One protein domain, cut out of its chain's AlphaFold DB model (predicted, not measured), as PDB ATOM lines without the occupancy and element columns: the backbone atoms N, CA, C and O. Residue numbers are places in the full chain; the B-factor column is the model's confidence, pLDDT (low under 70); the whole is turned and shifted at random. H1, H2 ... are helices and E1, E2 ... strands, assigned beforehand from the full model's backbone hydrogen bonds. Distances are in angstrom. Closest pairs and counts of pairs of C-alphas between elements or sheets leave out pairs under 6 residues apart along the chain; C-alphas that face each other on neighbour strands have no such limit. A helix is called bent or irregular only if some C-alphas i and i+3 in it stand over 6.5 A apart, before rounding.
ATOM      1  N   GLY A   2      28.600  77.683  64.356       58.88
ATOM      2  CA  GLY A   2      27.123  77.732  64.221       58.88
ATOM      3  C   GLY A   2      26.350  76.489  64.715       58.88
ATOM      4  O   GLY A   2      25.425  76.620  65.503       58.88
ATOM      5  N   CYS A   3      26.794  75.276  64.364       73.31
ATOM      6  CA  CYS A   3      26.091  74.028  64.730       73.31
ATOM      7  C   CYS A   3      26.087  73.712  66.243       73.31
ATOM      8  O   CYS A   3      25.248  72.951  66.719       73.31
ATOM      9  N   GLU A   4      27.041  74.246  67.011       81.25
ATOM     10  CA  GLU A   4      27.113  74.005  68.459       81.25
ATOM     11  C   GLU A   4      26.204  74.960  69.231       81.25
ATOM     12  O   GLU A   4      25.417  74.504  70.056       81.25
ATOM     13  N   SER A   5      26.227  76.249  68.886       83.00
ATOM     14  CA  SER A   5      25.301  77.243  69.438       83.00
ATOM     15  C   SER A   5      23.837  76.876  69.158       83.00
ATOM     16  O   SER A   5      23.019  76.918  70.071       83.00
ATOM     17  N   GLU A   6      23.513  76.395  67.952       88.00
ATOM     18  CA  GLU A   6      22.169  75.888  67.630       88.00
ATOM     19  C   GLU A   6      21.731  74.747  68.560       88.00
ATOM     20  O   GLU A   6      20.602  74.730  69.039       88.00
ATOM     21  N   LYS A   7      22.626  73.797  68.857       88.56
ATOM     22  CA  LYS A   7      22.319  72.673  69.754       88.56
ATOM     23  C   LYS A   7      22.132  73.118  71.198       88.56
ATOM     24  O   LYS A   7      21.247  72.597  71.866       88.56
ATOM     25  N   ILE A   8      22.948  74.055  71.670       87.62
ATOM     26  CA  ILE A   8      22.816  74.638  73.011       87.62
ATOM     27  C   ILE A   8      21.467  75.364  73.125       87.62
ATOM     28  O   ILE A   8      20.716  75.109  74.064       87.62
ATOM     29  N   ASN A   9      21.096  76.148  72.110       87.31
ATOM     30  CA  ASN A   9      19.794  76.811  72.050       87.31
ATOM     31  C   ASN A   9      18.628  75.812  72.014       87.31
ATOM     32  O   ASN A   9      17.601  76.056  72.633       87.31
ATOM     33  N   LEU A  10      18.769  74.664  71.345       90.62
ATOM     34  CA  LEU A  10      17.743  73.615  71.377       90.62
ATOM     35  C   LEU A  10      17.579  72.981  72.767       90.62
ATOM     36  O   LEU A  10      16.461  72.631  73.137       90.62
ATOM     37  N   ILE A  11      18.657  72.825  73.547       90.38
ATOM     38  CA  ILE A  11      18.557  72.364  74.946       90.38
ATOM     39  C   ILE A  11      17.732  73.368  75.757       90.38
ATOM     40  O   ILE A  11      16.848  72.957  76.507       90.38
ATOM     41  N   PHE A  12      17.992  74.658  75.553       89.56
ATOM     42  CA  PHE A  12      17.263  75.737  76.206       89.56
ATOM     43  C   PHE A  12      15.781  75.791  75.811       89.56
ATOM     44  O   PHE A  12      14.905  75.818  76.666       89.56
ATOM     45  N   GLN A  13      15.467  75.729  74.517       91.06
ATOM     46  CA  GLN A  13      14.073  75.733  74.056       91.06
ATOM     47  C   GLN A  13      13.293  74.537  74.614       91.06
ATOM     48  O   GLN A  13      12.215  74.708  75.176       91.06
ATOM     49  N   ASN A  14      13.889  73.341  74.584       94.12
ATOM     50  CA  ASN A  14      13.267  72.161  75.179       94.12
ATOM     51  C   ASN A  14      13.040  72.326  76.690       94.12
ATOM     52  O   ASN A  14      12.029  71.852  77.205       94.12
ATOM     53  N   SER A  15      13.958  72.973  77.420       92.62
ATOM     54  CA  SER A  15      13.763  73.193  78.854       92.62
ATOM     55  C   SER A  15      12.569  74.105  79.125       92.62
ATOM     56  O   SER A  15      11.790  73.811  80.033       92.62
ATOM     57  N   MET A  16      12.371  75.148  78.318       92.75
ATOM     58  CA  MET A  16      11.199  76.022  78.412       92.75
ATOM     59  C   MET A  16       9.904  75.294  78.048       92.75
ATOM     60  O   MET A  16       8.908  75.449  78.754       92.75
ATOM     61  N   ASP A  17       9.906  74.467  77.003       95.25
ATOM     62  CA  ASP A  17       8.724  73.700  76.596       95.25
ATOM     63  C   ASP A  17       8.254  72.768  77.722       95.25
ATOM     64  O   ASP A  17       7.077  72.768  78.094       95.25
ATOM     65  N   PHE A  18       9.184  72.025  78.334       95.75
ATOM     66  CA  PHE A  18       8.878  71.168  79.481       95.75
ATOM     67  C   PHE A  18       8.407  71.962  80.704       95.75
ATOM     68  O   PHE A  18       7.487  71.519  81.398       95.75
ATOM     69  N   LEU A  19       9.005  73.128  80.967       94.75
ATOM     70  CA  LEU A  19       8.624  73.985  82.089       94.75
ATOM     71  C   LEU A  19       7.171  74.437  81.963       94.75
ATOM     72  O   LEU A  19       6.364  74.249  82.874       94.75
ATOM     73  N   ASN A  20       6.842  75.008  80.807       95.38
ATOM     74  CA  ASN A  20       5.533  75.579  80.540       95.38
ATOM     75  C   ASN A  20       4.452  74.500  80.494       95.38
ATOM     76  O   ASN A  20       3.410  74.682  81.120       95.38
ATOM     77  N   ALA A  21       4.726  73.355  79.861       95.88
ATOM     78  CA  ALA A  21       3.804  72.224  79.850       95.88
ATOM     79  C   ALA A  21       3.546  71.673  81.262       95.88
ATOM     80  O   ALA A  21       2.407  71.365  81.613       95.88
ATOM     81  N   GLY A  22       4.587  71.571  82.095       95.56
ATOM     82  CA  GLY A  22       4.449  71.134  83.483       95.56
ATOM     83  C   GLY A  22       3.578  72.084  84.305       95.56
ATOM     84  O   GLY A  22       2.641  71.640  84.965       95.56
ATOM     85  N   ILE A  23       3.838  73.390  84.210       95.44
ATOM     86  CA  ILE A  23       3.065  74.419  84.915       95.44
ATOM     87  C   ILE A  23       1.615  74.477  84.417       95.44
ATOM     88  O   ILE A  23       0.704  74.594  85.229       95.44
ATOM     89  N   GLU A  24       1.375  74.342  83.111       95.56
ATOM     90  CA  GLU A  24       0.021  74.319  82.540       95.56
ATOM     91  C   GLU A  24      -0.809  73.141  83.072       95.56
ATOM     92  O   GLU A  24      -2.017  73.254  83.291       95.56
ATOM     93  N   ILE A  25      -0.175  71.989  83.310       94.88
ATOM     94  CA  ILE A  25      -0.854  70.860  83.948       94.88
ATOM     95  C   ILE A  25      -1.203  71.198  85.401       94.88
ATOM     96  O   ILE A  25      -2.317  70.890  85.823       94.88
ATOM     97  N   LEU A  26      -0.285  71.833  86.139       93.88
ATOM     98  CA  LEU A  26      -0.514  72.258  87.526       93.88
ATOM     99  C   LEU A  26      -1.552  73.375  87.656       93.88
ATOM    100  O   LEU A  26      -2.169  73.502  88.704       93.88
ATOM    101  N   SER A  27      -1.788  74.155  86.600       92.06
ATOM    102  CA  SER A  27      -2.771  75.241  86.624       92.06
ATOM    103  C   SER A  27      -4.221  74.799  86.424       92.06
ATOM    104  O   SER A  27      -5.101  75.647  86.303       92.06
ATOM    105  N   LYS A  28      -4.489  73.493  86.331       91.25
ATOM    106  CA  LYS A  28      -5.848  72.961  86.168       91.25
ATOM    107  C   LYS A  28      -6.511  72.780  87.531       91.25
ATOM    108  O   LYS A  28      -5.897  72.224  88.431       91.25
ATOM    109  N   ASP A  29      -7.784  73.161  87.635       82.94
ATOM    110  CA  ASP A  29      -8.560  73.076  88.885       82.94
ATOM    111  C   ASP A  29      -8.631  71.649  89.459       82.94
ATOM    112  O   ASP A  29      -8.626  71.453  90.672       82.94
ATOM    113  N   GLU A  30      -8.673  70.638  88.585       85.06
ATOM    114  CA  GLU A  30      -8.649  69.227  88.966       85.06
ATOM    115  C   GLU A  30      -7.558  68.477  88.196       85.06
ATOM    116  O   GLU A  30      -7.550  68.421  86.961       85.06
ATOM    117  N   ILE A  31      -6.641  67.852  88.936       85.38
ATOM    118  CA  ILE A  31      -5.497  67.133  88.374       85.38
ATOM    119  C   ILE A  31      -5.572  65.669  88.795       85.38
ATOM    120  O   ILE A  31      -5.488  65.323  89.971       85.38
ATOM    121  N   SER A  32      -5.689  64.774  87.813       87.06
ATOM    122  CA  SER A  32      -5.575  63.336  88.075       87.06
ATOM    123  C   SER A  32      -4.157  62.965  88.533       87.06
ATOM    124  O   SER A  32      -3.184  63.587  88.103       87.06
ATOM    125  N   LYS A  33      -4.005  61.871  89.291       84.50
ATOM    126  CA  LYS A  33      -2.687  61.341  89.701       84.50
ATOM    127  C   LYS A  33      -1.718  61.159  88.523       84.50
ATOM    128  O   LYS A  33      -0.539  61.491  88.622       84.50
ATOM    129  N   SER A  34      -2.216  60.686  87.378       86.44
ATOM    130  CA  SER A  34      -1.406  60.523  86.166       86.44
ATOM    131  C   SER A  34      -0.904  61.857  85.614       86.44
ATOM    132  O   SER A  34       0.265  61.957  85.252       86.44
ATOM    133  N   PHE A  35      -1.756  62.886  85.579       90.44
ATOM    134  CA  PHE A  35      -1.355  64.216  85.115       90.44
ATOM    135  C   PHE A  35      -0.394  64.897  86.090       90.44
ATOM    136  O   PHE A  35       0.604  65.450  85.641       90.44
ATOM    137  N   ALA A  36      -0.607  64.775  87.402       88.38
ATOM    138  CA  ALA A  36       0.323  65.302  88.399       88.38
ATOM    139  C   ALA A  36       1.723  64.681  88.244       88.38
ATOM    140  O   ALA A  36       2.727  65.389  88.209       88.38
ATOM    141  N   LYS A  37       1.803  63.362  88.012       87.56
ATOM    142  CA  LYS A  37       3.071  62.685  87.698       87.56
ATOM    143  C   LYS A  37       3.741  63.246  86.439       87.56
ATOM    144  O   LYS A  37       4.957  63.418  86.423       87.56
ATOM    145  N   VAL A  38       2.972  63.516  85.382       91.25
ATOM    146  CA  VAL A  38       3.506  64.131  84.155       91.25
ATOM    147  C   VAL A  38       4.017  65.546  84.434       91.25
ATOM    148  O   VAL A  38       5.083  65.895  83.931       91.25
ATOM    149  N   ALA A  39       3.323  66.330  85.263       93.06
ATOM    150  CA  ALA A  39       3.767  67.664  85.653       93.06
ATOM    151  C   ALA A  39       5.117  67.630  86.380       93.06
ATOM    152  O   ALA A  39       6.046  68.312  85.951       93.06
ATOM    153  N   LEU A  40       5.264  66.764  87.392       91.25
ATOM    154  CA  LEU A  40       6.529  66.590  88.113       91.25
ATOM    155  C   LEU A  40       7.668  66.203  87.171       91.25
ATOM    156  O   LEU A  40       8.733  66.814  87.199       91.25
ATOM    157  N   LEU A  41       7.445  65.199  86.315       90.06
ATOM    158  CA  LEU A  41       8.455  64.750  85.359       90.06
ATOM    159  C   LEU A  41       8.844  65.863  84.385       90.06
ATOM    160  O   LEU A  41      10.020  65.983  84.048       90.06
ATOM    161  N   SER A  42       7.880  66.675  83.950       93.44
ATOM    162  CA  SER A  42       8.122  67.789  83.032       93.44
ATOM    163  C   SER A  42       8.951  68.878  83.710       93.44
ATOM    164  O   SER A  42       9.995  69.258  83.186       93.44
ATOM    165  N   ILE A  43       8.570  69.306  84.917       93.00
ATOM    166  CA  ILE A  43       9.304  70.329  85.673       93.00
ATOM    167  C   ILE A  43      10.712  69.839  86.023       93.00
ATOM    168  O   ILE A  43      11.682  70.540  85.753       93.00
ATOM    169  N   GLN A  44      10.864  68.613  86.528       89.25
ATOM    170  CA  GLN A  44      12.183  68.049  86.822       89.25
ATOM    171  C   GLN A  44      13.064  67.964  85.566       89.25
ATOM    172  O   GLN A  44      14.243  68.309  85.614       89.25
ATOM    173  N   THR A  45      12.499  67.523  84.437       90.50
ATOM    174  CA  THR A  45      13.229  67.461  83.161       90.50
ATOM    175  C   THR A  45      13.648  68.856  82.710       90.50
ATOM    176  O   THR A  45      14.769  69.029  82.239       90.50
ATOM    177  N   SER A  46      12.788  69.860  82.887       92.44
ATOM    178  CA  SER A  46      13.128  71.252  82.600       92.44
ATOM    179  C   SER A  46      14.310  71.739  83.438       92.44
ATOM    180  O   SER A  46      15.282  72.233  82.869       92.44
ATOM    181  N   VAL A  47      14.285  71.529  84.759       89.06
ATOM    182  CA  VAL A  47      15.388  71.892  85.667       89.06
ATOM    183  C   VAL A  47      16.682  71.177  85.256       89.06
ATOM    184  O   VAL A  47      17.733  71.808  85.161       89.06
ATOM    185  N   GLU A  48      16.621  69.884  84.911       88.25
ATOM    186  CA  GLU A  48      17.775  69.138  84.387       88.25
ATOM    187  C   GLU A  48      18.331  69.751  83.093       88.25
ATOM    188  O   GLU A  48      19.548  69.865  82.920       88.25
ATOM    189  N   LEU A  49      17.456  70.129  82.161       90.12
ATOM    190  CA  LEU A  49      17.851  70.708  80.881       90.12
ATOM    191  C   LEU A  49      18.388  72.135  81.032       90.12
ATOM    192  O   LEU A  49      19.369  72.450  80.369       90.12
ATOM    193  N   LEU A  50      17.826  72.960  81.921       87.56
ATOM    194  CA  LEU A  50      18.361  74.286  82.255       87.56
ATOM    195  C   LEU A  50      19.772  74.173  82.840       87.56
ATOM    196  O   LEU A  50      20.684  74.892  82.435       87.56
ATOM    197  N   ALA A  51      19.976  73.202  83.724       84.88
ATOM    198  CA  ALA A  51      21.272  72.920  84.312       84.88
ATOM    199  C   ALA A  51      22.301  72.471  83.253       84.88
ATOM    200  O   ALA A  51      23.434  72.952  83.223       84.88
ATOM    201  N   LYS A  52      21.892  71.612  82.311       87.62
ATOM    202  CA  LYS A  52      22.727  71.221  81.161       87.62
ATOM    203  C   LYS A  52      23.001  72.384  80.216       87.62
ATOM    204  O   LYS A  52      24.122  72.499  79.730       87.62
ATOM    205  N   TYR A  53      21.994  73.207  79.938       87.50
ATOM    206  CA  TYR A  53      22.130  74.398  79.109       87.50
ATOM    207  C   TYR A  53      23.203  75.312  79.687       87.50
ATOM    208  O   TYR A  53      24.131  75.650  78.963       87.50
ATOM    209  N   ARG A  54      23.144  75.606  80.990       81.69
ATOM    210  CA  ARG A  54      24.138  76.431  81.680       81.69
ATOM    211  C   ARG A  54      25.558  75.884  81.507       81.69
ATOM    212  O   ARG A  54      26.408  76.566  80.949       81.69
ATOM    213  N   LEU A  55      25.791  74.615  81.858       83.94
ATOM    214  CA  LEU A  55      27.111  73.990  81.689       83.94
ATOM    215  C   LEU A  55      27.601  74.012  80.232       83.94
ATOM    216  O   LEU A  55      28.788  74.210  79.974       83.94
ATOM    217  N   ALA A  56      26.701  73.781  79.275       87.12
ATOM    218  CA  ALA A  56      27.044  73.755  77.859       87.12
ATOM    219  C   ALA A  56      27.290  75.155  77.279       87.12
ATOM    220  O   ALA A  56      28.173  75.309  76.439       87.12
ATOM    221  N   ALA A  57      26.542  76.164  77.724       82.31
ATOM    222  CA  ALA A  57      26.772  77.562  77.383       82.31
ATOM    223  C   ALA A  57      28.114  78.042  77.947       82.31
ATOM    224  O   ALA A  57      28.848  78.767  77.273       82.31
ATOM    225  N   ASP A  58      28.469  77.576  79.149       80.62
ATOM    226  CA  ASP A  58      29.685  78.011  79.812       80.62
ATOM    227  C   ASP A  58      30.954  77.342  79.272       80.62
ATOM    228  O   ASP A  58      31.952  78.027  79.028       80.62
ATOM    229  N   SER A  59      30.900  76.022  79.075       84.25
ATOM    230  CA  SER A  59      32.066  75.161  78.820       84.25
ATOM    231  C   SER A  59      31.941  74.284  77.561       84.25
ATOM    232  O   SER A  59      32.769  73.400  77.330       84.25
ATOM    233  N   GLY A  60      30.921  74.512  76.729       86.62
ATOM    234  CA  GLY A  60      30.658  73.759  75.498       86.62
ATOM    235  C   GLY A  60      29.929  72.427  75.719       86.62
ATOM    236  O   GLY A  60      29.797  71.921  76.836       86.62
ATOM    237  N   LEU A  61      29.468  71.795  74.631       87.31
ATOM    238  CA  LEU A  61      28.646  70.571  74.698       87.31
ATOM    239  C   LEU A  61      29.353  69.368  75.336       87.31
ATOM    240  O   LEU A  61      28.699  68.396  75.716       87.31
ATOM    241  N   ASP A  62      30.680  69.378  75.428       86.44
ATOM    242  CA  ASP A  62      31.428  68.308  76.087       86.44
ATOM    243  C   ASP A  62      31.258  68.324  77.612       86.44
ATOM    244  O   ASP A  62      31.367  67.268  78.239       86.44
ATOM    245  N   ALA A  63      30.894  69.467  78.203       85.00
ATOM    246  CA  ALA A  63      30.659  69.604  79.640       85.00
ATOM    247  C   ALA A  63      29.471  68.765  80.137       85.00
ATOM    248  O   ALA A  63      29.450  68.334  81.289       85.00
ATOM    249  N   ILE A  64      28.502  68.467  79.268       85.00
ATOM    250  CA  ILE A  64      27.310  67.674  79.611       85.00
ATOM    251  C   ILE A  64      27.434  66.192  79.243       85.00
ATOM    252  O   ILE A  64      26.540  65.399  79.551       85.00
ATOM    253  N   LYS A  65      28.529  65.790  78.587       84.75
ATOM    254  CA  LYS A  65      28.777  64.400  78.186       84.75
ATOM    255  C   LYS A  65      29.499  63.633  79.289       84.75
ATOM    256  O   LYS A  65      30.357  64.165  79.992       84.75
ATOM    257  N   PHE A  66      29.209  62.341  79.397       77.19
ATOM    258  CA  PHE A  66      30.057  61.436  80.164       77.19
ATOM    259  C   PHE A  66      31.371  61.177  79.421       77.19
ATOM    260  O   PHE A  66      31.368  60.713  78.281       77.19
ATOM    261  N   LYS A  67      32.509  61.386  80.094       61.44
ATOM    262  CA  LYS A  67      33.809  60.863  79.646       61.44
ATOM    263  C   LYS A  67      33.924  59.383  80.024       61.44
ATOM    264  O   LYS A  67      34.678  59.021  80.923       61.44
ATOM    265  N   THR A  68      33.167  58.500  79.379       56.91
ATOM    266  CA  THR A  68      33.366  57.054  79.553       56.91
ATOM    267  C   THR A  68      34.464  56.557  78.616       56.91
ATOM    268  O   THR A  68      34.376  56.688  77.400       56.91
ATOM    269  N   LYS A  69      35.508  55.942  79.186       54.31
ATOM    270  CA  LYS A  69      36.683  55.438  78.450       54.31
ATOM    271  C   LYS A  69      36.384  54.322  77.431       54.31
ATOM    272  O   LYS A  69      37.287  53.990  76.680       54.31
ATOM    273  N   ASN A  70      35.180  53.731  77.404       52.59
ATOM    274  CA  ASN A  70      34.932  52.460  76.698       52.59
ATOM    275  C   ASN A  70      33.509  52.246  76.133       52.59
ATOM    276  O   ASN A  70      33.098  51.105  75.937       52.59
ATOM    277  N   THR A  71      32.726  53.291  75.846       49.19
ATOM    278  CA  THR A  71      31.381  53.100  75.262       49.19
ATOM    279  C   THR A  71      31.183  53.907  73.988       49.19
ATOM    280  O   THR A  71      31.307  55.125  74.001       49.19
ATOM    281  N   THR A  72      30.783  53.235  72.908       52.53
ATOM    282  CA  THR A  72      30.309  53.844  71.650       52.53
ATOM    283  C   THR A  72      28.949  54.542  71.789       52.53
ATOM    284  O   THR A  72      28.489  55.189  70.851       52.53
ATOM    285  N   GLN A  73      28.288  54.422  72.946       56.75
ATOM    286  CA  GLN A  73      27.029  55.098  73.250       56.75
ATOM    287  C   GLN A  73      27.277  56.474  73.871       56.75
ATOM    288  O   GLN A  73      27.898  56.588  74.929       56.75
ATOM    289  N   PHE A  74      26.716  57.505  73.238       64.69
ATOM    290  CA  PHE A  74      26.604  58.839  73.816       64.69
ATOM    291  C   PHE A  74      25.688  58.794  75.045       64.69
ATOM    292  O   PHE A  74      24.526  58.406  74.945       64.69
ATOM    293  N   ARG A  75      26.211  59.208  76.204       75.88
ATOM    294  CA  ARG A  75      25.432  59.420  77.430       75.88
ATOM    295  C   ARG A  75      25.687  60.822  77.965       75.88
ATOM    296  O   ARG A  75      26.836  61.261  78.034       75.88
ATOM    297  N   THR A  76      24.619  61.510  78.350       81.25
ATOM    298  CA  THR A  76      24.693  62.801  79.044       81.25
ATOM    299  C   THR A  76      24.626  62.592  80.550       81.25
ATOM    300  O   THR A  76      23.982  61.637  80.988       81.25
ATOM    301  N   LYS A  77      25.237  63.496  81.318       83.69
ATOM    302  CA  LYS A  77      25.085  63.581  82.781       83.69
ATOM    303  C   LYS A  77      23.596  63.563  83.165       83.69
ATOM    304  O   LYS A  77      22.783  64.144  82.441       83.69
ATOM    305  N   ASN A  78      23.238  62.852  84.232       80.06
ATOM    306  CA  ASN A  78      21.863  62.840  84.748       80.06
ATOM    307  C   ASN A  78      21.614  64.052  85.667       80.06
ATOM    308  O   ASN A  78      22.546  64.794  85.964       80.06
ATOM    309  N   PHE A  79      20.376  64.241  86.130       79.00
ATOM    310  CA  PHE A  79      20.008  65.327  87.044       79.00
ATOM    311  C   PHE A  79      20.974  65.504  88.228       79.00
ATOM    312  O   PHE A  79      21.549  66.577  88.392       79.00
ATOM    313  N   SER A  80      21.214  64.443  89.004       79.12
ATOM    314  CA  SER A  80      22.089  64.488  90.181       79.12
ATOM    315  C   SER A  80      23.535  64.841  89.825       79.12
ATOM    316  O   SER A  80      24.168  65.615  90.539       79.12
ATOM    317  N   ASP A  81      24.053  64.325  88.707       82.00
ATOM    318  CA  ASP A  81      25.406  64.639  88.239       82.00
ATOM    319  C   ASP A  81      25.541  66.108  87.824       82.00
ATOM    320  O   ASP A  81      26.572  66.727  88.068       82.00
ATOM    321  N   VAL A  82      24.525  66.663  87.155       80.50
ATOM    322  CA  VAL A  82      24.560  68.048  86.668       80.50
ATOM    323  C   VAL A  82      24.456  69.029  87.834       80.50
ATOM    324  O   VAL A  82      25.250  69.963  87.890       80.50
ATOM    325  N   ILE A  83      23.545  68.797  88.784       79.75
ATOM    326  CA  ILE A  83      23.414  69.630  89.990       79.75
ATOM    327  C   ILE A  83      24.706  69.608  90.810       79.75
ATOM    328  O   ILE A  83      25.183  70.662  91.219       79.75
ATOM    329  N   LYS A  84      25.326  68.433  90.974       81.81
ATOM    330  CA  LYS A  84      26.612  68.306  91.667       81.81
ATOM    331  C   LYS A  84      27.720  69.126  91.001       81.81
ATOM    332  O   LYS A  84      28.492  69.774  91.692       81.81
ATOM    333  N   VAL A  85      27.791  69.115  89.670       81.19
ATOM    334  CA  VAL A  85      28.784  69.916  88.935       81.19
ATOM    335  C   VAL A  85      28.512  71.410  89.102       81.19
ATOM    336  O   VAL A  85      29.457  72.166  89.274       81.19
ATOM    337  N   ILE A  86      27.247  71.844  89.090       77.12
ATOM    338  CA  ILE A  86      26.912  73.258  89.318       77.12
ATOM    339  C   ILE A  86      27.321  73.703  90.730       77.12
ATOM    340  O   ILE A  86      27.884  74.779  90.902       77.12
ATOM    341  N   ASP A  87      27.075  72.867  91.734       80.00
ATOM    342  CA  ASP A  87      27.515  73.127  93.103       80.00
ATOM    343  C   ASP A  87      29.048  73.214  93.209       80.00
ATOM    344  O   ASP A  87      29.579  74.194  93.724       80.00
ATOM    345  N   GLU A  88      29.769  72.234  92.653       81.25
ATOM    346  CA  GLU A  88      31.237  72.176  92.699       81.25
ATOM    347  C   GLU A  88      31.918  73.315  91.919       81.25
ATOM    348  O   GLU A  88      32.951  73.818  92.358       81.25
ATOM    349  N   GLU A  89      31.379  73.706  90.759       73.56
ATOM    350  CA  GLU A  89      31.994  74.716  89.887       73.56
ATOM    351  C   GLU A  89      31.603  76.155  90.254       73.56
ATOM    352  O   GLU A  89      32.430  77.053  90.090       73.56
ATOM    353  N   TYR A  90      30.382  76.388  90.752       70.19
ATOM    354  CA  TYR A  90      29.859  77.744  90.975       70.19
ATOM    355  C   TYR A  90      29.591  78.064  92.455       70.19
ATOM    356  O   TYR A  90      29.517  79.239  92.803       70.19
ATOM    357  N   GLY A  91      29.464  77.069  93.343       70.00
ATOM    358  CA  GLY A  91      29.196  77.296  94.774       70.00
ATOM    359  C   GLY A  91      27.848  77.973  95.061       70.00
ATOM    360  O   GLY A  91      27.674  78.618  96.092       70.00
ATOM    361  N   GLU A  92      26.897  77.875  94.129       70.50
ATOM    362  CA  GLU A  92      25.645  78.647  94.143       70.50
ATOM    363  C   GLU A  92      24.454  77.922  94.780       70.50
ATOM    364  O   GLU A  92      23.361  78.494  94.841       70.50
ATOM    365  N   ILE A  93      24.650  76.673  95.215       76.88
ATOM    366  CA  ILE A  93      23.597  75.806  95.742       76.88
ATOM    367  C   ILE A  93      23.856  75.563  97.231       76.88
ATOM    368  O   ILE A  93      24.830  74.923  97.621       76.88
ATOM    369  N   SER A  94      22.970  76.070  98.077       76.19
ATOM    370  CA  SER A  94      22.993  75.814  99.517       76.19
ATOM    371  C   SER A  94      22.581  74.375  99.848       76.19
ATOM    372  O   SER A  94      21.943  73.692  99.049       76.19
ATOM    373  N   GLU A  95      22.915  73.900 101.052       78.44
ATOM    374  CA  GLU A  95      22.545  72.545 101.495       78.44
ATOM    375  C   GLU A  95      21.026  72.312 101.475       78.44
ATOM    376  O   GLU A  95      20.578  71.266 101.014       78.44
ATOM    377  N   TYR A  96      20.235  73.313 101.865       77.88
ATOM    378  CA  TYR A  96      18.773  73.249 101.799       77.88
ATOM    379  C   TYR A  96      18.265  73.019 100.366       77.88
ATOM    380  O   TYR A  96      17.411  72.177 100.114       77.88
ATOM    381  N   GLU A  97      18.847  73.701  99.383       81.50
ATOM    382  CA  GLU A  97      18.455  73.532  97.981       81.50
ATOM    383  C   GLU A  97      18.849  72.159  97.434       81.50
ATOM    384  O   GLU A  97      18.116  71.568  96.636       81.50
ATOM    385  N   LYS A  98      19.981  71.610  97.895       81.56
ATOM    386  CA  LYS A  98      20.371  70.228  97.584       81.56
ATOM    387  C   LYS A  98      19.332  69.250  98.114       81.56
ATOM    388  O   LYS A  98      18.955  68.340  97.378       81.56
ATOM    389  N   GLU A  99      18.856  69.438  99.346       81.31
ATOM    390  CA  GLU A  99      17.807  68.599  99.940       81.31
ATOM    391  C   GLU A  99      16.546  68.581  99.069       81.31
ATOM    392  O   GLU A  99      16.050  67.499  98.755       81.31
ATOM    393  N   VAL A 100      16.102  69.738  98.570       81.19
ATOM    394  CA  VAL A 100      14.929  69.835  97.682       81.19
ATOM    395  C   VAL A 100      15.159  69.120  96.350       81.19
ATOM    396  O   VAL A 100      14.295  68.380  95.868       81.19
ATOM    397  N   PHE A 101      16.346  69.255  95.753       82.19
ATOM    398  CA  PHE A 101      16.687  68.497  94.547       82.19
ATOM    399  C   PHE A 101      16.693  66.978  94.789       82.19
ATOM    400  O   PHE A 101      16.244  66.212  93.925       82.19
ATOM    401  N   PHE A 102      17.165  66.525  95.953       79.25
ATOM    402  CA  PHE A 102      17.122  65.114  96.338       79.25
ATOM    403  C   PHE A 102      15.697  64.622  96.607       79.25
ATOM    404  O   PHE A 102      15.351  63.520  96.178       79.25
ATOM    405  N   GLU A 103      14.860  65.426  97.258       80.06
ATOM    406  CA  GLU A 103      13.455  65.115  97.522       80.06
ATOM    407  C   GLU A 103      12.693  64.862  96.217       80.06
ATOM    408  O   GLU A 103      12.072  63.812  96.044       80.06
ATOM    409  N   VAL A 104      12.849  65.745  95.228       81.06
ATOM    410  CA  VAL A 104      12.247  65.582  93.896       81.06
ATOM    411  C   VAL A 104      12.710  64.288  93.223       81.06
ATOM    412  O   VAL A 104      11.910  63.570  92.615       81.06
ATOM    413  N   ALA A 105      13.999  63.952  93.330       78.12
ATOM    414  CA  ALA A 105      14.531  62.706  92.782       78.12
ATOM    415  C   ALA A 105      13.941  61.464  93.478       78.12
ATOM    416  O   ALA A 105      13.612  60.483  92.804       78.12
ATOM    417  N   ASN A 106      13.762  61.513  94.799       79.31
ATOM    418  CA  ASN A 106      13.151  60.436  95.575       79.31
ATOM    419  C   ASN A 106      11.680  60.241  95.207       79.31
ATOM    420  O   ASN A 106      11.262  59.115  94.942       79.31
ATOM    421  N   ILE A 107      10.918  61.325  95.086       78.12
ATOM    422  CA  ILE A 107       9.485  61.274  94.771       78.12
ATOM    423  C   ILE A 107       9.249  60.826  93.333       78.12
ATOM    424  O   ILE A 107       8.329  60.055  93.059       78.12
ATOM    425  N   ARG A 108      10.129  61.200  92.399       77.56
ATOM    426  CA  ARG A 108      10.130  60.615  91.053       77.56
ATOM    427  C   ARG A 108      10.260  59.091  91.111       77.56
ATOM    428  O   ARG A 108       9.513  58.390  90.425       77.56
ATOM    429  N   ASN A 109      11.204  58.579  91.903       76.00
ATOM    430  CA  ASN A 109      11.404  57.139  92.063       76.00
ATOM    431  C   ASN A 109      10.181  56.489  92.722       76.00
ATOM    432  O   ASN A 109       9.698  55.466  92.235       76.00
ATOM    433  N   GLU A 110       9.617  57.112  93.756       78.19
ATOM    434  CA  GLU A 110       8.392  56.639  94.395       78.19
ATOM    435  C   GLU A 110       7.227  56.584  93.403       78.19
ATOM    436  O   GLU A 110       6.584  55.553  93.277       78.19
ATOM    437  N   LEU A 111       7.008  57.612  92.588       73.75
ATOM    438  CA  LEU A 111       5.948  57.626  91.575       73.75
ATOM    439  C   LEU A 111       6.134  56.580  90.469       73.75
ATOM    440  O   LEU A 111       5.160  56.191  89.815       73.75
ATOM    441  N   ILE A 112       7.366  56.146  90.193       72.88
ATOM    442  CA  ILE A 112       7.642  55.051  89.254       72.88
ATOM    443  C   ILE A 112       7.223  53.709  89.861       72.88
ATOM    444  O   ILE A 112       6.660  52.881  89.145       72.88
ATOM    445  N   HIS A 113       7.452  53.511  91.159       74.56
ATOM    446  CA  HIS A 113       7.251  52.226  91.829       74.56
ATOM    447  C   HIS A 113       5.899  52.095  92.559       74.56
ATOM    448  O   HIS A 113       5.360  50.995  92.642       74.56
ATOM    449  N   PHE A 114       5.318  53.204  93.019       71.88
ATOM    450  CA  PHE A 114       4.170  53.283  93.926       71.88
ATOM    451  C   PHE A 114       3.236  54.466  93.602       71.88
ATOM    452  O   PHE A 114       2.752  55.153  94.486       71.88
ATOM    453  N   SER A 115       2.904  54.698  92.328       65.38
ATOM    454  CA  SER A 115       2.097  55.866  91.892       65.38
ATOM    455  C   SER A 115       0.756  56.119  92.615       65.38
ATOM    456  O   SER A 115       0.198  57.204  92.486       65.38
ATOM    457  N   SER A 116       0.208  55.141  93.343       64.81
ATOM    458  CA  SER A 116      -1.022  55.295  94.121       64.81
ATOM    459  C   SER A 116      -0.832  55.986  95.476       64.81
ATOM    460  O   SER A 116      -1.835  56.467  96.002       64.81
ATOM    461  N   SER A 117       0.389  56.012  96.038       70.88
ATOM    462  CA  SER A 117       0.674  56.551  97.383       70.88
ATOM    463  C   SER A 117       0.746  58.073  97.438       70.88
ATOM    464  O   SER A 117       0.477  58.635  98.492       70.88
ATOM    465  N   VAL A 118       1.058  58.725  96.318       74.62
ATOM    466  CA  VAL A 118       1.294  60.171  96.267       74.62
ATOM    467  C   VAL A 118       0.038  60.901  95.791       74.62
ATOM    468  O   VAL A 118      -0.565  60.544  94.770       74.62
ATOM    469  N   GLU A 119      -0.365  61.935  96.527       86.50
ATOM    470  CA  GLU A 119      -1.536  62.744  96.192       86.50
ATOM    471  C   GLU A 119      -1.177  63.914  95.251       86.50
ATOM    472  O   GLU A 119      -0.104  64.505  95.376       86.50
ATOM    473  N   PRO A 120      -2.061  64.314  94.311       87.44
ATOM    474  CA  PRO A 120      -1.770  65.396  93.360       87.44
ATOM    475  C   PRO A 120      -1.358  66.721  94.013       87.44
ATOM    476  O   PRO A 120      -0.487  67.414  93.496       87.44
ATOM    477  N   LYS A 121      -1.953  67.052  95.165       88.31
ATOM    478  CA  LYS A 121      -1.656  68.283  95.910       88.31
ATOM    479  C   LYS A 121      -0.252  68.284  96.518       88.31
ATOM    480  O   LYS A 121       0.383  69.329  96.603       88.31
ATOM    481  N   GLU A 122       0.233  67.117  96.927       87.88
ATOM    482  CA  GLU A 122       1.604  66.958  97.412       87.88
ATOM    483  C   GLU A 122       2.587  67.241  96.272       87.88
ATOM    484  O   GLU A 122       3.493  68.058  96.423       87.88
ATOM    485  N   ILE A 123       2.325  66.674  95.087       88.25
ATOM    486  CA  ILE A 123       3.120  66.921  93.877       88.25
ATOM    487  C   ILE A 123       3.135  68.403  93.501       88.25
ATOM    488  O   ILE A 123       4.194  68.920  93.150       88.25
ATOM    489  N   GLU A 124       1.987  69.084  93.563       90.88
ATOM    490  CA  GLU A 124       1.920  70.528  93.329       90.88
ATOM    491  C   GLU A 124       2.849  71.278  94.289       90.88
ATOM    492  O   GLU A 124       3.674  72.065  93.828       90.88
ATOM    493  N   GLY A 125       2.773  70.990  95.592       90.94
ATOM    494  CA  GLY A 125       3.610  71.641  96.597       90.94
ATOM    495  C   GLY A 125       5.103  71.460  96.331       90.94
ATOM    496  O   GLY A 125       5.845  72.438  96.280       90.94
ATOM    497  N   ILE A 126       5.525  70.229  96.039       89.00
ATOM    498  CA  ILE A 126       6.914  69.906  95.682       89.00
ATOM    499  C   ILE A 126       7.347  70.643  94.416       89.00
ATOM    500  O   ILE A 126       8.460  71.154  94.340       89.00
ATOM    501  N   CYS A 127       6.479  70.712  93.405       92.19
ATOM    502  CA  CYS A 127       6.782  71.430  92.173       92.19
ATOM    503  C   CYS A 127       6.931  72.934  92.425       92.19
ATOM    504  O   CYS A 127       7.867  73.533  91.904       92.19
ATOM    505  N   MET A 128       6.051  73.542  93.225       93.19
ATOM    506  CA  MET A 128       6.149  74.963  93.574       93.19
ATOM    507  C   MET A 128       7.420  75.264  94.360       93.19
ATOM    508  O   MET A 128       8.096  76.247  94.062       93.19
ATOM    509  N   HIS A 129       7.780  74.388  95.293       90.50
ATOM    510  CA  HIS A 129       9.014  74.495  96.056       90.50
ATOM    511  C   HIS A 129      10.258  74.329  95.163       90.50
ATOM    512  O   HIS A 129      11.168  75.155  95.171       90.50
ATOM    513  N   LEU A 130      10.278  73.327  94.281       90.12
ATOM    514  CA  LEU A 130      11.363  73.158  93.315       90.12
ATOM    515  C   LEU A 130      11.505  74.383  92.401       90.12
ATOM    516  O   LEU A 130      12.621  74.812  92.113       90.12
ATOM    517  N   LEU A 131      10.389  74.939  91.921       90.94
ATOM    518  CA  LEU A 131      10.385  76.112  91.050       90.94
ATOM    519  C   LEU A 131      10.836  77.379  91.778       90.94
ATOM    520  O   LEU A 131      11.515  78.202  91.160       90.94
ATOM    521  N   SER A 132      10.481  77.545  93.057       89.00
ATOM    522  CA  SER A 132      10.935  78.689  93.850       89.00
ATOM    523  C   SER A 132      12.458  78.674  93.962       89.00
ATOM    524  O   SER A 132      13.073  79.704  93.742       89.00
ATOM    525  N   ILE A 133      13.086  77.513  94.131       86.19
ATOM    526  CA  ILE A 133      14.550  77.393  94.216       86.19
ATOM    527  C   ILE A 133      15.241  77.435  92.844       86.19
ATOM    528  O   ILE A 133      16.254  78.110  92.658       86.19
ATOM    529  N   SER A 134      14.694  76.731  91.852       84.31
ATOM    530  CA  SER A 134      15.378  76.498  90.572       84.31
ATOM    531  C   SER A 134      15.387  77.720  89.658       84.31
ATOM    532  O   SER A 134      16.391  77.987  88.999       84.31
ATOM    533  N   LEU A 135      14.278  78.464  89.583       84.38
ATOM    534  CA  LEU A 135      14.183  79.626  88.694       84.38
ATOM    535  C   LEU A 135      15.242  80.698  89.011       84.38
ATOM    536  O   LEU A 135      15.905  81.131  88.066       84.38
ATOM    537  N   PRO A 136      15.488  81.073  90.286       80.06
ATOM    538  CA  PRO A 136      16.613  81.930  90.642       80.06
ATOM    539  C   PRO A 136      17.963  81.387  90.170       80.06
ATOM    540  O   PRO A 136      18.741  82.139  89.595       80.06
ATOM    541  N   ILE A 137      18.241  80.089  90.357       77.56
ATOM    542  CA  ILE A 137      19.519  79.463  89.965       77.56
ATOM    543  C   ILE A 137      19.798  79.624  88.466       77.56
ATOM    544  O   ILE A 137      20.937  79.883  88.066       77.56
ATOM    545  N   PHE A 138      18.773  79.491  87.623       73.12
ATOM    546  CA  PHE A 138      18.948  79.512  86.167       73.12
ATOM    547  C   PHE A 138      18.734  80.876  85.523       73.12
ATOM    548  O   PHE A 138      19.347  81.143  84.492       73.12
ATOM    549  N   ALA A 139      17.978  81.776  86.153       69.31
ATOM    550  CA  ALA A 139      17.935  83.184  85.757       69.31
ATOM    551  C   ALA A 139      19.314  83.856  85.796       69.31
ATOM    552  O   ALA A 139      19.553  84.818  85.077       69.31
ATOM    553  N   MET A 140      20.238  83.323  86.597       58.62
ATOM    554  CA  MET A 140      21.605  83.826  86.730       58.62
ATOM    555  C   MET A 140      22.572  83.360  85.636       58.62
ATOM    556  O   MET A 140      23.682  83.884  85.570       58.62
ATOM    557  N   ALA A 141      22.197  82.403  84.777       49.53
ATOM    558  CA  ALA A 141      23.096  81.876  83.742       49.53
ATOM    559  C   ALA A 141      23.540  82.947  82.720       49.53
ATOM    560  O   ALA A 141      24.550  82.774  82.045       49.53
ATOM    561  N   GLU A 142      22.827  84.073  82.643       51.78
ATOM    562  CA  GLU A 142      23.156  85.210  81.776       51.78
ATOM    563  C   GLU A 142      24.079  86.252  82.422       51.78
ATOM    564  O   GLU A 142      24.344  87.282  81.812       51.78
ATOM    565  N   LYS A 143      24.661  85.987  83.603       48.97
ATOM    566  CA  LYS A 143      25.649  86.870  84.268       48.97
ATOM    567  C   LYS A 143      26.848  87.310  83.406       48.97
ATOM    568  O   LYS A 143      27.671  88.091  83.878       48.97
ATOM    569  N   ARG A 144      26.989  86.791  82.184       47.53
ATOM    570  CA  ARG A 144      27.985  87.246  81.210       47.53
ATOM    571  C   ARG A 144      27.660  88.619  80.618       47.53
ATOM    572  O   ARG A 144      28.609  89.303  80.248       47.53
ATOM    573  N   ASP A 145      26.401  89.058  80.639       40.59
ATOM    574  CA  ASP A 145      26.011  90.354  80.085       40.59
ATOM    575  C   ASP A 145      25.739  91.369  81.223       40.59
ATOM    576  O   ASP A 145      24.651  91.517  81.770       40.59
ATOM    577  N   GLU A 146      26.825  92.029  81.633       46.75
ATOM    578  CA  GLU A 146      26.868  93.423  82.115       46.75
ATOM    579  C   GLU A 146      26.094  93.844  83.378       46.75
ATOM    580  O   GLU A 146      25.805  95.025  83.538       46.75
ATOM    581  N   GLN A 147      25.836  92.954  84.346       49.19
ATOM    582  CA  GLN A 147      25.194  93.336  85.627       49.19
ATOM    583  C   GLN A 147      23.837  94.065  85.439       49.19
ATOM    584  O   GLN A 147      23.325  94.684  86.372       49.19
ATOM    585  N   GLU A 148      23.247  93.992  84.243       49.12
ATOM    586  CA  GLU A 148      22.010  94.679  83.911       49.12
ATOM    587  C   GLU A 148      20.801  93.949  84.503       49.12
ATOM    588  O   GLU A 148      20.842  92.769  84.861       49.12
ATOM    589  N   MET A 149      19.697  94.686  84.622       55.19
ATOM    590  CA  MET A 149      18.423  94.146  85.083       55.19
ATOM    591  C   MET A 149      17.888  93.156  84.040       55.19
ATOM    592  O   MET A 149      17.322  93.582  83.034       55.19
ATOM    593  N   SER A 150      18.033  91.850  84.278       58.88
ATOM    594  CA  SER A 150      17.403  90.825  83.440       58.88
ATOM    595  C   SER A 150      16.038  90.433  84.009       58.88
ATOM    596  O   SER A 150      15.711  90.647  85.182       58.88
ATOM    597  N   ASP A 151      15.202  89.898  83.133       65.06
ATOM    598  CA  ASP A 151      13.824  89.538  83.406       65.06
ATOM    599  C   ASP A 151      13.617  88.060  83.101       65.06
ATOM    600  O   ASP A 151      13.431  87.684  81.945       65.06
ATOM    601  N   TYR A 152      13.598  87.214  84.141       68.56
ATOM    602  CA  TYR A 152      13.498  85.757  83.977       68.56
ATOM    603  C   TYR A 152      12.166  85.274  83.367       68.56
ATOM    604  O   TYR A 152      12.013  84.081  83.092       68.56
ATOM    605  N   ARG A 153      11.206  86.174  83.098       72.06
ATOM    606  CA  ARG A 153       9.966  85.846  82.374       72.06
ATOM    607  C   ARG A 153      10.228  85.194  81.017       72.06
ATOM    608  O   ARG A 153       9.359  84.472  80.557       72.06
ATOM    609  N   TRP A 154      11.399  85.363  80.402       74.56
ATOM    610  CA  TRP A 154      11.759  84.650  79.167       74.56
ATOM    611  C   TRP A 154      11.687  83.116  79.268       74.56
ATOM    612  O   TRP A 154      11.415  82.484  78.254       74.56
ATOM    613  N   PHE A 155      11.826  82.511  80.459       78.56
ATOM    614  CA  PHE A 155      11.634  81.061  80.636       78.56
ATOM    615  C   PHE A 155      10.159  80.622  80.603       78.56
ATOM    616  O   PHE A 155       9.856  79.435  80.449       78.56
ATOM    617  N   LEU A 156       9.230  81.557  80.812       86.69
ATOM    618  CA  LEU A 156       7.829  81.283  81.111       86.69
ATOM    619  C   LEU A 156       6.903  81.969  80.105       86.69
ATOM    620  O   LEU A 156       7.001  83.157  79.809       86.69
ATOM    621  N   SER A 157       5.902  81.235  79.638       88.94
ATOM    622  CA  SER A 157       4.754  81.824  78.966       88.94
ATOM    623  C   SER A 157       4.027  82.772  79.923       88.94
ATOM    624  O   SER A 157       4.037  82.581  81.142       88.94
ATOM    625  N   SER A 158       3.326  83.775  79.390       88.88
ATOM    626  CA  SER A 158       2.570  84.719  80.224       88.88
ATOM    627  C   SER A 158       1.539  84.022  81.120       88.88
ATOM    628  O   SER A 158       1.298  84.462  82.240       88.88
ATOM    629  N   MET A 159       0.948  82.922  80.647       91.00
ATOM    630  CA  MET A 159      -0.002  82.115  81.412       91.00
ATOM    631  C   MET A 159       0.684  81.394  82.575       91.00
ATOM    632  O   MET A 159       0.246  81.535  83.715       91.00
ATOM    633  N   SER A 160       1.781  80.682  82.303       91.75
ATOM    634  CA  SER A 160       2.550  79.961  83.322       91.75
ATOM    635  C   SER A 160       3.123  80.913  84.369       91.75
ATOM    636  O   SER A 160       3.050  80.635  85.562       91.75
ATOM    637  N   TYR A 161       3.619  82.070  83.931       90.38
ATOM    638  CA  TYR A 161       4.087  83.127  84.817       90.38
ATOM    639  C   TYR A 161       2.972  83.647  85.730       90.38
ATOM    640  O   TYR A 161       3.137  83.663  86.947       90.38
ATOM    641  N   ASN A 162       1.819  84.021  85.162       90.81
ATOM    642  CA  ASN A 162       0.681  84.520  85.935       90.81
ATOM    643  C   ASN A 162       0.162  83.485  86.934       90.81
ATOM    644  O   ASN A 162      -0.203  83.853  88.047       90.81
ATOM    645  N   PHE A 163       0.122  82.209  86.560       92.81
ATOM    646  CA  PHE A 163      -0.242  81.149  87.491       92.81
ATOM    647  C   PHE A 163       0.762  81.065  88.647       92.81
ATOM    648  O   PHE A 163       0.356  81.115  89.804       92.81
ATOM    649  N   LEU A 164       2.062  81.022  88.341       91.06
ATOM    650  CA  LEU A 164       3.123  80.871  89.335       91.06
ATOM    651  C   LEU A 164       3.106  81.998  90.377       91.06
ATOM    652  O   LEU A 164       3.060  81.731  91.573       91.06
ATOM    653  N   ILE A 165       3.066  83.262  89.939       89.94
ATOM    654  CA  ILE A 165       3.100  84.414  90.859       89.94
ATOM    655  C   ILE A 165       1.827  84.555  91.705       89.94
ATOM    656  O   ILE A 165       1.840  85.252  92.717       89.94
ATOM    657  N   ASN A 166       0.725  83.924  91.290       91.44
ATOM    658  CA  ASN A 166      -0.534  83.917  92.030       91.44
ATOM    659  C   ASN A 166      -0.733  82.635  92.854       91.44
ATOM    660  O   ASN A 166      -1.638  82.605  93.688       91.44
ATOM    661  N   ASN A 167       0.105  81.609  92.666       93.19
ATOM    662  CA  ASN A 167       0.048  80.373  93.434       93.19
ATOM    663  C   ASN A 167       0.530  80.620  94.872       93.19
ATOM    664  O   ASN A 167       1.636  81.107  95.107       93.19
ATOM    665  N   GLU A 168      -0.317  80.297  95.849       92.56
ATOM    666  CA  GLU A 168      -0.047  80.577  97.262       92.56
ATOM    667  C   GLU A 168       1.179  79.825  97.784       92.56
ATOM    668  O   GLU A 168       1.991  80.427  98.482       92.56
ATOM    669  N   ILE A 169       1.351  78.556  97.402       93.06
ATOM    670  CA  ILE A 169       2.476  77.735  97.856       93.06
ATOM    671  C   ILE A 169       3.782  78.336  97.339       93.06
ATOM    672  O   ILE A 169       4.686  78.605  98.121       93.06
ATOM    673  N   TYR A 170       3.844  78.648  96.041       92.88
ATOM    674  CA  TYR A 170       5.024  79.279  95.448       92.88
ATOM    675  C   TYR A 170       5.388  80.601  96.131       92.88
ATOM    676  O   TYR A 170       6.560  80.853  96.406       92.88
ATOM    677  N   ARG A 171       4.397  81.457  96.419       91.31
ATOM    678  CA  ARG A 171       4.648  82.741  97.089       91.31
ATOM    679  C   ARG A 171       5.155  82.568  98.514       91.31
ATOM    680  O   ARG A 171       6.024  83.338  98.916       91.31
ATOM    681  N   THR A 172       4.607  81.616  99.263       91.75
ATOM    682  CA  THR A 172       5.051  81.330 100.632       91.75
ATOM    683  C   THR A 172       6.507  80.883 100.617       91.75
ATOM    684  O   THR A 172       7.336  81.531 101.243       91.75
ATOM    685  N   GLU A 173       6.846  79.907  99.771       89.88
ATOM    686  CA  GLU A 173       8.227  79.439  99.604       89.88
ATOM    687  C   GLU A 173       9.171  80.567  99.162       89.88
ATOM    688  O   GLU A 173      10.277  80.713  99.674       89.88
ATOM    689  N   ALA A 174       8.751  81.409  98.216       88.94
ATOM    690  CA  ALA A 174       9.544  82.553  97.772       88.94
ATOM    691  C   ALA A 174       9.802  83.578  98.890       88.94
ATOM    692  O   ALA A 174      10.881  84.165  98.962       88.94
ATOM    693  N   THR A 175       8.806  83.800  99.744       88.81
ATOM    694  CA  THR A 175       8.895  84.720 100.879       88.81
ATOM    695  C   THR A 175       9.829  84.147 101.941       88.81
ATOM    696  O   THR A 175      10.760  84.828 102.366       88.81
ATOM    697  N   ASP A 176       9.649  82.879 102.309       87.06
ATOM    698  CA  ASP A 176      10.474  82.196 103.307       87.06
ATOM    699  C   ASP A 176      11.947  82.146 102.880       87.06
ATOM    700  O   ASP A 176      12.833  82.489 103.669       87.06
ATOM    701  N   ASN A 177      12.213  81.841 101.606       80.81
ATOM    702  CA  ASN A 177      13.561  81.897 101.041       80.81
ATOM    703  C   ASN A 177      14.162  83.312 101.133       80.81
ATOM    704  O   ASN A 177      15.311  83.465 101.553       80.81
ATOM    705  N   ALA A 178      13.401  84.359 100.792       82.69
ATOM    706  CA  ALA A 178      13.864  85.744 100.905       82.69
ATOM    707  C   ALA A 178      14.234  86.110 102.357       82.69
ATOM    708  O   ALA A 178      15.336  86.604 102.616       82.69
ATOM    709  N   TYR A 179      13.369  85.772 103.322       81.19
ATOM    710  CA  TYR A 179      13.628  85.988 104.749       81.19
ATOM    711  C   TYR A 179      14.849  85.205 105.258       81.19
ATOM    712  O   TYR A 179      15.624  85.738 106.060       81.19
ATOM    713  N   ALA A 180      15.062  83.973 104.789       76.69
ATOM    714  CA  ALA A 180      16.239  83.184 105.144       76.69
ATOM    715  C   ALA A 180      17.540  83.889 104.713       76.69
ATOM    716  O   ALA A 180      18.483  83.988 105.506       76.69
ATOM    717  N   SER A 181      17.570  84.480 103.514       69.25
ATOM    718  CA  SER A 181      18.731  85.246 103.044       69.25
ATOM    719  C   SER A 181      18.989  86.527 103.841       69.25
ATOM    720  O   SER A 181      20.151  86.862 104.074       69.25
ATOM    721  N   LEU A 182      17.957  87.214 104.354       66.00
ATOM    722  CA  LEU A 182      18.154  88.418 105.185       66.00
ATOM    723  C   LEU A 182      18.976  88.181 106.448       66.00
ATOM    724  O   LEU A 182      19.631  89.103 106.940       66.00
ATOM    725  N   SER A 183      18.916  86.968 106.996       56.09
ATOM    726  CA  SER A 183      19.573  86.616 108.260       56.09
ATOM    727  C   SER A 183      21.106  86.751 108.192       56.09
ATOM    728  O   SER A 183      21.769  86.700 109.226       56.09
ATOM    729  N   HIS A 184      21.659  86.988 106.995       54.38
ATOM    730  CA  HIS A 184      23.081  87.191 106.712       54.38
ATOM    731  C   HIS A 184      23.527  88.668 106.683       54.38
ATOM    732  O   HIS A 184      24.702  88.936 106.453       54.38
ATOM    733  N   GLY A 185      22.644  89.627 106.996       47.75
ATOM    734  CA  GLY A 185      23.070  90.923 107.545       47.75
ATOM    735  C   GLY A 185      22.816  92.195 106.729       47.75
ATOM    736  O   GLY A 185      23.017  93.270 107.285       47.75
ATOM    737  N   GLU A 186      22.314  92.151 105.491       53.59
ATOM    738  CA  GLU A 186      21.977  93.367 104.721       53.59
ATOM    739  C   GLU A 186      20.679  93.165 103.930       53.59
ATOM    740  O   GLU A 186      20.620  92.437 102.943       53.59
ATOM    741  N   GLY A 187      19.588  93.742 104.436       53.25
ATOM    742  CA  GLY A 187      18.253  93.269 104.103       53.25
ATOM    743  C   GLY A 187      17.659  93.813 102.804       53.25
ATOM    744  O   GLY A 187      17.303  94.986 102.720       53.25
ATOM    745  N   LEU A 188      17.455  92.920 101.841       59.91
ATOM    746  CA  LEU A 188      16.809  93.140 100.551       59.91
ATOM    747  C   LEU A 188      15.553  92.264 100.460       59.91
ATOM    748  O   LEU A 188      15.478  91.406  99.607       59.91
ATOM    749  N   ASN A 189      14.557  92.432 101.338       64.75
ATOM    750  CA  ASN A 189      13.358  91.571 101.266       64.75
ATOM    751  C   ASN A 189      12.337  92.034 100.238       64.75
ATOM    752  O   ASN A 189      11.517  91.258  99.761       64.75
ATOM    753  N   PHE A 190      12.365  93.320  99.915       80.25
ATOM    754  CA  PHE A 190      11.358  93.964  99.097       80.25
ATOM    755  C   PHE A 190      11.945  94.326  97.745       80.25
ATOM    756  O   PHE A 190      12.923  95.071  97.653       80.25
ATOM    757  N   CYS A 191      11.293  93.866  96.688       83.94
ATOM    758  CA  CYS A 191      11.692  94.203  95.336       83.94
ATOM    759  C   CYS A 191      11.558  95.716  95.068       83.94
ATOM    760  O   CYS A 191      10.454  96.249  95.194       83.94
ATOM    761  N   PRO A 192      12.611  96.425  94.623       80.88
ATOM    762  CA  PRO A 192      12.500  97.840  94.262       80.88
ATOM    763  C   PRO A 192      11.593  98.079  93.044       80.88
ATOM    764  O   PRO A 192      11.053  99.174  92.892       80.88
ATOM    765  N   ASN A 193      11.384  97.055  92.207       84.00
ATOM    766  CA  ASN A 193      10.525  97.119  91.028       84.00
ATOM    767  C   ASN A 193       9.038  96.896  91.370       84.00
ATOM    768  O   ASN A 193       8.202  97.755  91.092       84.00
ATOM    769  N   CYS A 194       8.690  95.768  92.005       85.50
ATOM    770  CA  CYS A 194       7.287  95.400  92.262       85.50
ATOM    771  C   CYS A 194       6.835  95.514  93.724       85.50
ATOM    772  O   CYS A 194       5.664  95.283  94.011       85.50
ATOM    773  N   LYS A 195       7.740  95.873  94.645       86.50
ATOM    774  CA  LYS A 195       7.487  96.062  96.087       86.50
ATOM    775  C   LYS A 195       7.064  94.805  96.857       86.50
ATOM    776  O   LYS A 195       6.690  94.916  98.018       86.50
ATOM    777  N   CYS A 196       7.127  93.622  96.249       87.19
ATOM    778  CA  CYS A 196       6.802  92.361  96.920       87.19
ATOM    779  C   CYS A 196       7.933  91.890  97.845       87.19
ATOM    780  O   CYS A 196       9.105  92.105  97.529       87.19
ATOM    781  N   GLU A 197       7.562  91.208  98.934       85.69
ATOM    782  CA  GLU A 197       8.452  90.590  99.937       85.69
ATOM    783  C   GLU A 197       9.052  89.261  99.452       85.69
ATOM    784  O   GLU A 197       8.875  88.214 100.059       85.69
ATOM    785  N   SER A 198       9.686  89.276  98.287       86.75
ATOM    786  CA  SER A 198      10.170  88.059  97.630       86.75
ATOM    787  C   SER A 198      11.479  88.292  96.899       86.75
ATOM    788  O   SER A 198      11.717  87.716  95.839       86.75
ATOM    789  N   LEU A 199      12.289  89.216  97.407       85.69
ATOM    790  CA  LEU A 199      13.602  89.492  96.858       85.69
ATOM    791  C   LEU A 199      14.644  88.675  97.632       85.69
ATOM    792  O   LEU A 199      14.811  88.826  98.834       85.69
ATOM    793  N   LEU A 200      15.296  87.756  96.930       84.69
ATOM    794  CA  LEU A 200      16.226  86.783  97.479       84.69
ATOM    795  C   LEU A 200      17.653  87.156  97.081       84.69
ATOM    796  O   LEU A 200      17.955  87.161  95.887       84.69
ATOM    797  N   LEU A 201      18.536  87.404  98.054       81.19
ATOM    798  CA  LEU A 201      19.979  87.465  97.804       81.19
ATOM    799  C   LEU A 201      20.535  86.040  97.696       81.19
ATOM    800  O   LEU A 201      20.399  85.234  98.619       81.19
ATOM    801  N   ARG A 202      21.148  85.739  96.555       77.94
ATOM    802  CA  ARG A 202      21.792  84.460  96.237       77.94
ATOM    803  C   ARG A 202      23.259  84.456  96.669       77.94
ATOM    804  O   ARG A 202      23.890  85.506  96.704       77.94
ATOM    805  N   SER A 203      23.836  83.266  96.862       72.81
ATOM    806  CA  SER A 203      25.281  83.082  97.111       72.81
ATOM    807  C   SER A 203      26.173  83.653  96.008       72.81
ATOM    808  O   SER A 203      27.331  83.970  96.239       72.81
ATOM    809  N   SER A 204      25.627  83.794  94.804       67.62
ATOM    810  CA  SER A 204      26.283  84.447  93.679       67.62
ATOM    811  C   SER A 204      26.249  85.976  93.765       67.62
ATOM    812  O   SER A 204      26.601  86.610  92.779       67.62
ATOM    813  N   GLU A 205      25.791  86.597  94.854       78.12
ATOM    814  CA  GLU A 205      25.713  88.063  94.986       78.12
ATOM    815  C   GLU A 205      24.713  88.713  93.996       78.12
ATOM    816  O   GLU A 205      24.849  89.865  93.587       78.12
ATOM    817  N   ILE A 206      23.678  87.971  93.575       79.62
ATOM    818  CA  ILE A 206      22.528  88.497  92.817       79.62
ATOM    819  C   ILE A 206      21.275  88.476  93.680       79.62
ATOM    820  O   ILE A 206      20.941  87.466  94.292       79.62
ATOM    821  N   ASN A 207      20.528  89.572  93.632       81.69
ATOM    822  CA  ASN A 207      19.157  89.650  94.098       81.69
ATOM    823  C   ASN A 207      18.190  89.186  93.012       81.69
ATOM    824  O   ASN A 207      18.295  89.620  91.867       81.69
ATOM    825  N   PHE A 208      17.219  88.358  93.381       84.19
ATOM    826  CA  PHE A 208      16.198  87.822  92.483       84.19
ATOM    827  C   PHE A 208      14.801  88.010  93.076       84.19
ATOM    828  O   PHE A 208      14.563  87.618  94.213       84.19
ATOM    829  N   CYS A 209      13.859  88.588  92.326       86.75
ATOM    830  CA  CYS A 209      12.478  88.753  92.770       86.75
ATOM    831  C   CYS A 209      11.545  87.713  92.156       86.75
ATOM    832  O   CYS A 209      11.174  87.831  90.988       86.75
ATOM    833  N   HIS A 210      11.033  86.807  92.984       86.94
ATOM    834  CA  HIS A 210      10.111  85.746  92.562       86.94
ATOM    835  C   HIS A 210       8.741  86.254  92.080       86.94
ATOM    836  O   HIS A 210       7.978  85.506  91.473       86.94
ATOM    837  N   CYS A 211       8.389  87.514  92.355       87.12
ATOM    838  CA  CYS A 211       7.113  88.082  91.921       87.12
ATOM    839  C   CYS A 211       7.159  88.763  90.555       87.12
ATOM    840  O   CYS A 211       6.113  88.842  89.915       87.12
ATOM    841  N   CYS A 212       8.294  89.341  90.146       84.62
ATOM    842  CA  CYS A 212       8.315  90.233  88.980       84.62
ATOM    843  C   CYS A 212       9.369  89.952  87.917       84.62
ATOM    844  O   CYS A 212       9.455  90.743  86.981       84.62
ATOM    845  N   GLY A 213      10.174  88.896  88.032       80.12
ATOM    846  CA  GLY A 213      11.245  88.700  87.049       80.12
ATOM    847  C   GLY A 213      12.594  89.278  87.469       80.12
ATOM    848  O   GLY A 213      13.623  88.901  86.924       80.12
ATOM    849  N   TYR A 214      12.571  90.234  88.398       82.19
ATOM    850  CA  TYR A 214      13.640  91.210  88.551       82.19
ATOM    851  C   TYR A 214      14.921  90.611  89.126       82.19
ATOM    852  O   TYR A 214      14.902  90.107  90.249       82.19
ATOM    853  N   THR A 215      16.026  90.735  88.390       81.06
ATOM    854  CA  THR A 215      17.367  90.385  88.868       81.06
ATOM    855  C   THR A 215      18.279  91.603  88.927       81.06
ATOM    856  O   THR A 215      18.177  92.503  88.095       81.06
ATOM    857  N   ILE A 216      19.155  91.664  89.935       79.50
ATOM    858  CA  ILE A 216      20.173  92.714  90.034       79.50
ATOM    859  C   ILE A 216      21.357  92.306  90.918       79.50
ATOM    860  O   ILE A 216      21.161  91.652  91.941       79.50
ATOM    861  N   GLY A 217      22.578  92.717  90.563       78.88
ATOM    862  CA  GLY A 217      23.754  92.550  91.425       78.88
ATOM    863  C   GLY A 217      23.592  93.250  92.782       78.88
ATOM    864  O   GLY A 217      23.018  94.338  92.876       78.88
ATOM    865  N   ASP A 218      24.085  92.631  93.851       78.38
ATOM    866  CA  ASP A 218      24.019  93.154  95.225       78.38
ATOM    867  C   ASP A 218      24.850  94.431  95.458       78.38
ATOM    868  O   ASP A 218      24.641  95.178  96.421       78.38
TER     869      ASP A 218
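AT A GLANCE: This is residues 2 to 218 of the 298 residues of an uncharacterized protein of Rahnella aquatilis HX2 (UniProt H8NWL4). Three long helices, H1, H2 and H6, make a bundle, helices side by side, with H2 between the other two. H4 and H5 pack on H2, H5 also crossing H6; H8 packs near the end of H1, and H9 crosses H6 and packs beside a small sheet of three strands. The loop at residues 68 to 73 sticks out. The printed part has 217 residues with nine named helices followed by three named strands; the sheet runs E1 E2 E3, antiparallel, and the class is mostly helix. It is compact, with a radius of gyration of the C-alphas of 17.3 A and spans of 53 by 45 by 31 A.

IN THESE COORDINATES: H1, residues 2 to 26, begins with C-alpha 2 at (27.123, 77.732, 64.221) and is 36.6 A long. H2, residues 33 to 59, measures 39.0 A. H3 is residues 61 to 64, H4 residues 79 to 90, and H5 residues 95 to 113, 27.2 A long. H6, residues 120 to 142, measures 33.9 A from C-alpha 120 at (-1.770, 65.396, 93.360); it has a kink of 31 degrees near residue 134 and is only just irregular, with C-alphas 139 and 142 6.9 A apart. H7 is residues 152 to 155, H8 residues 158 to 166, and H9 residues 168 to 182, 21.3 A long. E1 is residues 199 to 201, E2 residues 206 to 209, and E3 residues 215 to 217, ending with C-alpha 217 at (23.754, 92.550, 91.425).

HOW THE PARTS SIT: H2 is the hub, touching five helices. H1 and H2 form a helical hairpin at a shallow tilt of 26 degrees; their closest C-alphas, of Gly 22 and Ala 39, are 4.1 A apart. H2 and H6 touch, the same way at 14 degrees, closest at the C-alphas of Ala 36 and Pro 120, 5.4 A. H2 also touches H3, H4 and H5. H6 touches H9 at a steep tilt of 48 degrees, and H1 touches H8 with residues 20 to 24 alone. H7 is close to H1 but not clearly touching. H9 is on the sheet, over none of its strands; H6 only grazes it. In the meander, each strand the antiparallel neighbour of the one before, N 200 and O 208 are 2.8 A apart, and N 207 and O 216 2.8 A. Every O i to N i+4 pair is within hydrogen-bond range in H1, H2, H4, H5, H8 and H9, and 14 of 19 in H6; H3 and H7 are too short for such a pair.

THE WHOLE: The C-alphas farthest apart, of Asn 70 and Lys 195, are 55.0 A apart. The printed part has no cut. The links H3 to H4 and H9 to E1 are long. The mean pLDDT of the printed part is 80.4; 35 residues are under 70, among them 67 to 74, 139 to 152 and 181 to 189.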